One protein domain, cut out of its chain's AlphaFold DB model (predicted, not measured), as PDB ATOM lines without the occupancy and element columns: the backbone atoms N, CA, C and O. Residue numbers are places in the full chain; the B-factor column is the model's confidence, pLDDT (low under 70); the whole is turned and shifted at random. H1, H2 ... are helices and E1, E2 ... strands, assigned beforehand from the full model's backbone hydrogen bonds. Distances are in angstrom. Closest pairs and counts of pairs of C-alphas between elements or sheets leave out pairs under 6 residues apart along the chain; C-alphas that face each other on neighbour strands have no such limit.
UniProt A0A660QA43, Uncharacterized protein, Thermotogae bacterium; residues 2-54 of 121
ATOM      1  N   TYR A   2     220.098 162.277 301.289       69.31
ATOM      2  CA  TYR A   2     220.297 163.339 300.302       69.31
ATOM      3  C   TYR A   2     219.699 164.634 300.844       69.31
ATOM      4  O   TYR A   2     218.685 164.594 301.541       69.31
ATOM      5  N   SER A   3     220.326 165.765 300.531       65.44
ATOM      6  CA  SER A   3     219.816 167.091 300.899       65.44
ATOM      7  C   SER A   3     218.596 167.488 300.073       65.44
ATOM      8  O   SER A   3     217.748 168.220 300.567       65.44
ATOM      9  N   TYR A   4     218.477 166.945 298.858       66.00
ATOM     10  CA  TYR A   4     217.420 167.273 297.911       66.00
ATOM     11  C   TYR A   4     216.661 166.024 297.454       66.00
ATOM     12  O   TYR A   4     217.263 164.966 297.256       66.00
ATOM     13  N   HIS A   5     215.355 166.172 297.248       70.31
ATOM     14  CA  HIS A   5     214.591 165.331 296.337       70.31
ATOM     15  C   HIS A   5     214.702 165.916 294.930       70.31
ATOM     16  O   HIS A   5     214.696 167.137 294.753       70.31
ATOM     17  N   PHE A   6     214.806 165.034 293.941       63.69
ATOM     18  CA  PHE A   6     214.733 165.399 292.536       63.69
ATOM     19  C   PHE A   6     213.501 164.718 291.946       63.69
ATOM     20  O   PHE A   6     213.588 163.587 291.478       63.69
ATOM     21  N   ASP A   7     212.367 165.410 292.016       58.16
ATOM     22  CA  ASP A   7     211.104 164.983 291.412       58.16
ATOM     23  C   ASP A   7     210.620 166.095 290.469       58.16
ATOM     24  O   ASP A   7     210.644 167.280 290.820       58.16
ATOM     25  N   ASP A   8     210.230 165.717 289.249       46.75
ATOM     26  CA  ASP A   8     209.669 166.602 288.216       46.75
ATOM     27  C   ASP A   8     210.452 167.911 287.989       46.75
ATOM     28  O   ASP A   8     209.890 169.006 287.960       46.75
ATOM     29  N   PHE A   9     211.777 167.799 287.820       51.78
ATOM     30  CA  PHE A   9     212.700 168.926 287.589       51.78
ATOM     31  C   PHE A   9     212.703 169.988 288.702       51.78
ATOM     32  O   PHE A   9     213.245 171.080 288.517       51.78
ATOM     33  N   SER A  10     212.127 169.675 289.863       42.66
ATOM     34  CA  SER A  10     212.130 170.540 291.034       42.66
ATOM     35  C   SER A  10     213.114 170.013 292.074       42.66
ATOM     36  O   SER A  10     213.147 168.823 292.390       42.66
ATOM     37  N   PHE A  11     213.940 170.915 292.600       66.38
ATOM     38  CA  PHE A  11     214.773 170.644 293.763       66.38
ATOM     39  C   PHE A  11     213.976 171.040 294.999       66.38
ATOM     40  O   PHE A  11     213.728 172.225 295.226       66.38
ATOM     41  N   SER A  12     213.563 170.059 295.795       70.69
ATOM     42  CA  SER A  12     212.989 170.315 297.115       70.69
ATOM     43  C   SER A  12     213.935 169.800 298.188       70.69
ATOM     44  O   SER A  12     214.556 168.751 298.033       70.69
ATOM     45  N   MET A  13     214.102 170.568 299.263       77.25
ATOM     46  CA  MET A  13     214.915 170.130 300.395       77.25
ATOM     47  C   MET A  13     214.208 168.980 301.109       77.25
ATOM     48  O   MET A  13     213.005 169.048 301.358       77.25
ATOM     49  N   THR A  14     214.957 167.937 301.454       86.88
ATOM     50  CA  THR A  14     214.440 166.865 302.314       86.88
ATOM     51  C   THR A  14     214.346 167.365 303.759       86.88
ATOM     52  O   THR A  14     215.091 168.270 304.144       86.88
ATOM     53  N   ASP A  15     213.502 166.753 304.600       89.06
ATOM     54  CA  ASP A  15     213.461 167.066 306.044       89.06
ATOM     55  C   ASP A  15     214.857 166.975 306.672       89.06
ATOM     56  O   ASP A  15     215.273 167.809 307.474       89.06
ATOM     57  N   GLN A  16     215.620 165.974 306.241       86.88
ATOM     58  CA  GLN A  16     216.991 165.782 306.668       86.88
ATOM     59  C   GLN A  16     217.923 166.896 306.164       86.88
ATOM     60  O   GLN A  16     218.756 167.368 306.929       86.88
ATOM     61  N   GLY A  17     217.771 167.352 304.917       85.75
ATOM     62  CA  GLY A  17     218.489 168.505 304.363       85.75
ATOM     63  C   GLY A  17     218.208 169.796 305.125       85.75
ATOM     64  O   GLY A  17     219.132 170.553 305.410       85.75
ATOM     65  N   MET A  18     216.952 170.005 305.515       87.50
ATOM     66  CA  MET A  18     216.533 171.157 306.315       87.50
ATOM     67  C   MET A  18     217.098 171.123 307.741       87.50
ATOM     68  O   MET A  18     217.390 172.177 308.301       87.50
ATOM     69  N   LEU A  19     217.234 169.935 308.341       92.12
ATOM     70  CA  LEU A  19     217.705 169.775 309.721       92.12
ATOM     71  C   LEU A  19     219.230 169.690 309.852       92.12
ATOM     72  O   LEU A  19     219.776 170.140 310.857       92.12
ATOM     73  N   GLU A  20     219.911 169.075 308.885       89.75
ATOM     74  CA  GLU A  20     221.330 168.723 308.999       89.75
ATOM     75  C   GLU A  20     222.261 169.535 308.091       89.75
ATOM     76  O   GLU A  20     223.469 169.438 308.282       89.75
ATOM     77  N   ASP A  21     221.736 170.348 307.167       89.25
ATOM     78  CA  ASP A  21     222.502 171.087 306.148       89.25
ATOM     79  C   ASP A  21     223.225 170.188 305.115       89.25
ATOM     80  O   ASP A  21     223.532 169.012 305.346       89.25
ATOM     81  N   HIS A  22     223.479 170.713 303.911       91.25
ATOM     82  CA  HIS A  22     224.094 169.933 302.833       91.25
ATOM     83  C   HIS A  22     225.570 169.624 303.064       91.25
ATOM     84  O   HIS A  22     226.032 168.586 302.591       91.25
ATOM     85  N   ILE A  23     226.305 170.443 303.819       93.19
ATOM     86  CA  ILE A  23     227.717 170.174 304.118       93.19
ATOM     87  C   ILE A  23     227.836 168.929 304.999       93.19
ATOM     88  O   ILE A  23     228.626 168.025 304.705       93.19
ATOM     89  N   ALA A  24     227.042 168.850 306.071       93.50
ATOM     90  CA  ALA A  24     227.101 167.709 306.981       93.50
ATOM     91  C   ALA A  24     226.627 166.425 306.288       93.50
ATOM     92  O   ALA A  24     227.235 165.366 306.463       93.50
ATOM     93  N   LEU A  25     225.580 166.518 305.464       93.81
ATOM     94  CA  LEU A  25     225.096 165.386 304.678       93.81
ATOM     95  C   LEU A  25     226.114 164.941 303.627       93.81
ATOM     96  O   LEU A  25     226.370 163.743 303.513       93.81
ATOM     97  N   GLY A  26     226.757 165.874 302.923       93.12
ATOM     98  CA  GLY A  26     227.833 165.580 301.975       93.12
ATOM     99  C   GLY A  26     228.993 164.833 302.633       93.12
ATOM    100  O   GLY A  26     229.461 163.821 302.106       93.12
ATOM    101  N   LEU A  27     229.398 165.254 303.835       95.75
ATOM    102  CA  LEU A  27     230.437 164.570 304.603       95.75
ATOM    103  C   LEU A  27     230.009 163.149 305.004       95.75
ATOM    104  O   LEU A  27     230.789 162.204 304.873       95.75
ATOM    105  N   LYS A  28     228.758 162.964 305.449       95.25
ATOM    106  CA  LYS A  28     228.218 161.631 305.769       95.25
ATOM    107  C   LYS A  28     228.179 160.720 304.543       95.25
ATOM    108  O   LYS A  28     228.503 159.541 304.669       95.25
ATOM    109  N   ILE A  29     227.830 161.245 303.368       94.56
ATOM    110  CA  ILE A  29     227.822 160.485 302.112       94.56
ATOM    111  C   ILE A  29     229.238 160.013 301.766       94.56
ATOM    112  O   ILE A  29     229.438 158.814 301.577       94.56
ATOM    113  N   ILE A  30     230.220 160.921 301.737       95.44
ATOM    114  CA  ILE A  30     231.608 160.589 301.376       95.44
ATOM    115  C   ILE A  30     232.209 159.573 302.347       95.44
ATOM    116  O   ILE A  30     232.737 158.553 301.913       95.44
ATOM    117  N   THR A  31     232.077 159.806 303.652       95.25
ATOM    118  CA  THR A  31     232.624 158.899 304.677       95.25
ATOM    119  C   THR A  31     231.929 157.534 304.675       95.25
ATOM    120  O   THR A  31     232.570 156.505 304.882       95.25
ATOM    121  N   THR A  32     230.621 157.479 304.394       96.50
ATOM    122  CA  THR A  32     229.899 156.204 304.248       96.50
ATOM    123  C   THR A  32     230.357 155.445 303.007       96.50
ATOM    124  O   THR A  32     230.563 154.239 303.090       96.50
ATOM    125  N   ALA A  33     230.544 156.135 301.878       96.19
ATOM    126  CA  ALA A  33     231.022 155.522 300.643       96.19
ATOM    127  C   ALA A  33     232.465 155.009 300.778       96.19
ATOM    128  O   ALA A  33     232.743 153.880 300.387       96.19
ATOM    129  N   ALA A  34     233.360 155.786 301.398       96.75
ATOM    130  CA  ALA A  34     234.741 155.380 301.657       96.75
ATOM    131  C   ALA A  34     234.815 154.078 302.473       96.75
ATOM    132  O   ALA A  34     235.556 153.168 302.123       96.75
ATOM    133  N   ARG A  35     233.969 153.937 303.505       95.50
ATOM    134  CA  ARG A  35     233.885 152.725 304.345       95.50
ATOM    135  C   ARG A  35     233.380 151.475 303.625       95.50
ATOM    136  O   ARG A  35     233.503 150.387 304.175       95.50
ATOM    137  N   GLN A  36     232.760 151.622 302.457       97.38
ATOM    138  CA  GLN A  36     232.288 150.495 301.649       97.38
ATOM    139  C   GLN A  36     233.361 149.974 300.685       97.38
ATOM    140  O   GLN A  36     233.131 148.969 300.018       97.38
ATOM    141  N   ILE A  37     234.507 150.655 300.590       97.69
ATOM    142  CA  ILE A  37     235.614 150.287 299.714       97.69
ATOM    143  C   ILE A  37     236.737 149.727 300.587       97.69
ATOM    144  O   ILE A  37     237.288 150.436 301.431       97.69
ATOM    145  N   ASP A  38     237.075 148.455 300.373       97.50
ATOM    146  CA  ASP A  38     238.194 147.816 301.065       97.50
ATOM    147  C   ASP A  38     239.497 148.585 300.792       97.50
ATOM    148  O   ASP A  38     239.775 148.984 299.659       97.50
ATOM    149  N   ASP A  39     240.279 148.806 301.849       96.81
ATOM    150  CA  ASP A  39     241.561 149.519 301.815       96.81
ATOM    151  C   ASP A  39     241.506 150.932 301.194       96.81
ATOM    152  O   ASP A  39     242.486 151.411 300.613       96.81
ATOM    153  N   PHE A  40     240.377 151.642 301.332       97.88
ATOM    154  CA  PHE A  40     240.284 153.029 300.871       97.88
ATOM    155  C   PHE A  40     241.338 153.926 301.558       97.88
ATOM    156  O   PHE A  40     241.434 153.926 302.790       97.88
ATOM    157  N   PRO A  41     242.124 154.728 300.808       98.19
ATOM    158  CA  PRO A  41     243.187 155.528 301.406       98.19
ATOM    159  C   PRO A  41     242.640 156.605 302.353       98.19
ATOM    160  O   PRO A  41     241.903 157.502 301.939       98.19
ATOM    161  N   SER A  42     243.065 156.572 303.616       96.94
ATOM    162  CA  SER A  42     242.625 157.530 304.643       96.94
ATOM    163  C   SER A  42     242.990 158.980 304.311       96.94
ATOM    164  O   SER A  42     242.225 159.901 304.595       96.94
ATOM    165  N   GLU A  43     244.134 159.198 303.660       97.62
ATOM    166  CA  GLU A  43     244.542 160.519 303.179       97.62
ATOM    167  C   GLU A  43     243.584 161.046 302.102       97.62
ATOM    168  O   GLU A  43     243.205 162.218 302.129       97.62
ATOM    169  N   LEU A  44     243.125 160.177 301.196       97.62
ATOM    170  CA  LEU A  44     242.159 160.558 300.172       97.62
ATOM    171  C   LEU A  44     240.797 160.886 300.795       97.62
ATOM    172  O   LEU A  44     240.196 161.893 300.429       97.62
ATOM    173  N   GLU A  45     240.332 160.101 301.772       97.75
ATOM    174  CA  GLU A  45     239.100 160.407 302.520       97.75
ATOM    175  C   GLU A  45     239.196 161.773 303.213       97.75
ATOM    176  O   GLU A  45     238.256 162.572 303.152       97.75
ATOM    177  N   MET A  46     240.345 162.073 303.825       97.50
ATOM    178  CA  MET A  46     240.611 163.358 304.471       97.50
ATOM    179  C   MET A  46     240.575 164.520 303.469       97.50
ATOM    180  O   MET A  46     239.951 165.544 303.751       97.50
ATOM    181  N   ILE A  47     241.200 164.374 302.294       98.00
ATOM    182  CA  ILE A  47     241.199 165.406 301.244       98.00
ATOM    183  C   ILE A  47     239.785 165.625 300.696       98.00
ATOM    184  O   ILE A  47     239.344 166.770 300.596       98.00
ATOM    185  N   LEU A  48     239.048 164.553 300.388       98.06
ATOM    186  CA  LEU A  48     237.665 164.642 299.913       98.06
ATOM    187  C   LEU A  48     236.764 165.316 300.952       98.06
ATOM    188  O   LEU A  48     236.006 166.225 300.620       98.06
ATOM    189  N   SER A  49     236.903 164.933 302.220       97.75
ATOM    190  CA  SER A  49     236.192 165.569 303.331       97.75
ATOM    191  C   SER A  49     236.521 167.059 303.425       97.75
ATOM    192  O   SER A  49     235.611 167.873 303.574       97.75
ATOM    193  N   HIS A  50     237.799 167.435 303.277       98.12
ATOM    194  CA  HIS A  50     238.241 168.834 303.275       98.12
ATOM    195  C   HIS A  50     237.603 169.641 302.140       98.12
ATOM    196  O   HIS A  50     237.163 170.766 302.372       98.12
ATOM    197  N   ILE A  51     237.501 169.070 300.934       98.06
ATOM    198  CA  ILE A  51     236.808 169.707 299.805       98.06
ATOM    199  C   ILE A  51     235.356 170.005 300.194       98.06
ATOM    200  O   ILE A  51     234.940 171.157 300.103       98.06
ATOM    201  N   ILE A  52     234.614 169.023 300.718       97.44
ATOM    202  CA  ILE A  52     233.210 169.219 301.117       97.44
ATOM    203  C   ILE A  52     233.066 170.304 302.186       97.44
ATOM    204  O   ILE A  52     232.215 171.178 302.066       97.44
ATOM    205  N   VAL A  53     233.897 170.315 303.226       97.19
ATOM    206  CA  VAL A  53     233.709 171.269 304.335       97.19
ATOM    207  C   VAL A  53     234.218 172.689 304.045       97.19
ATOM    208  O   VAL A  53     234.007 173.588 304.871       97.19
ATOM    209  N   SER A  54     234.888 172.887 302.902       97.69
ATOM    210  CA  SER A  54     235.484 174.163 302.480       97.69
ATOM    211  C   SER A  54     235.011 174.684 301.120       97.69
ATOM    212  O   SER A  54     235.474 175.741 300.690       97.69
TER     213      SER A  54
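This is residues 2 to 54 of the 121 residues of an uncharacterized protein of Thermotogae bacterium (UniProt A0A660QA43). Two long helices, H2 and H3, lie side by side as a helical hairpin, and a small hairpin of two short strands, E1 and E2, makes the opposite end of an elongated outline from the link that joins these helices. The short helix H1 sits between the strand hairpin and H2, and residues 36 to 41, in the link from H2 to H3, stick out. The printed part has 53 residues, with two named strands and then three named helices in the order E1, E2, H1, H2, H3; the strands make one antiparallel sheet, E1 - E2, and the class is mostly helix. The whole is loose, with a radius of gyration of the C-alphas of 13.1 A, and spans 38 by 22 by 17 A.

E1, residues 4 to 7, and E2, residues 10 to 13, form a hairpin of antiparallel neighbour strands, with 149 degrees between their directions. The C-alphas of Tyr 4 and Met 13 face each other at 4.5 A; N 5 and O 12, at 2.8 A, and N 10 and O 7, at 3.0 A, are within hydrogen-bond range. H1, residues 15 to 20, follows E2 after a tight link of 1 residue; the closest C-alphas of E1 and H1, those of Tyr 4 and Gly 17, are 6.7 A apart. H2, residues 22 to 34, is close to H1 but not clearly touching it: their closest C-alphas, those of Gly 17 and Leu 25, are 7.3 A apart. The lines of H1 and H2 are about perpendicular, at 88 degrees. H3, residues 42 to 54, touches H2, and the closest C-alphas, those of Leu 27 and Ser 49, are 6.0 A apart. H2 and H3 form a helical hairpin, running opposite ways at a shallow tilt of 13 degrees. H1 and H3 are apart, and both strands are apart from H2 and H3. In H1, H2 and H3 every O i to N i+4 pair is within hydrogen-bond range.

E1 begins at C-alpha 4, (217.420, 167.273, 297.911), and is 9.3 A long from first to last C-alpha; E2 is 9.8 A long. H1 measures 8.6 A. H2 begins at C-alpha 22, (224.094, 169.933, 302.833), and measures 18.1 A. H3 measures 18.2 A and ends at C-alpha 54, (235.484, 174.163, 302.480).

The two C-alphas farthest apart, those of Asp 8 and Asp 39, are 38.7 A apart. The printed part has no cut and no long link; the link from H2 to H3, of 7 residues, is short. The mean pLDDT of the printed part is 87.5, and residues 2 to 4 and 6 to 11 of the model are under 70.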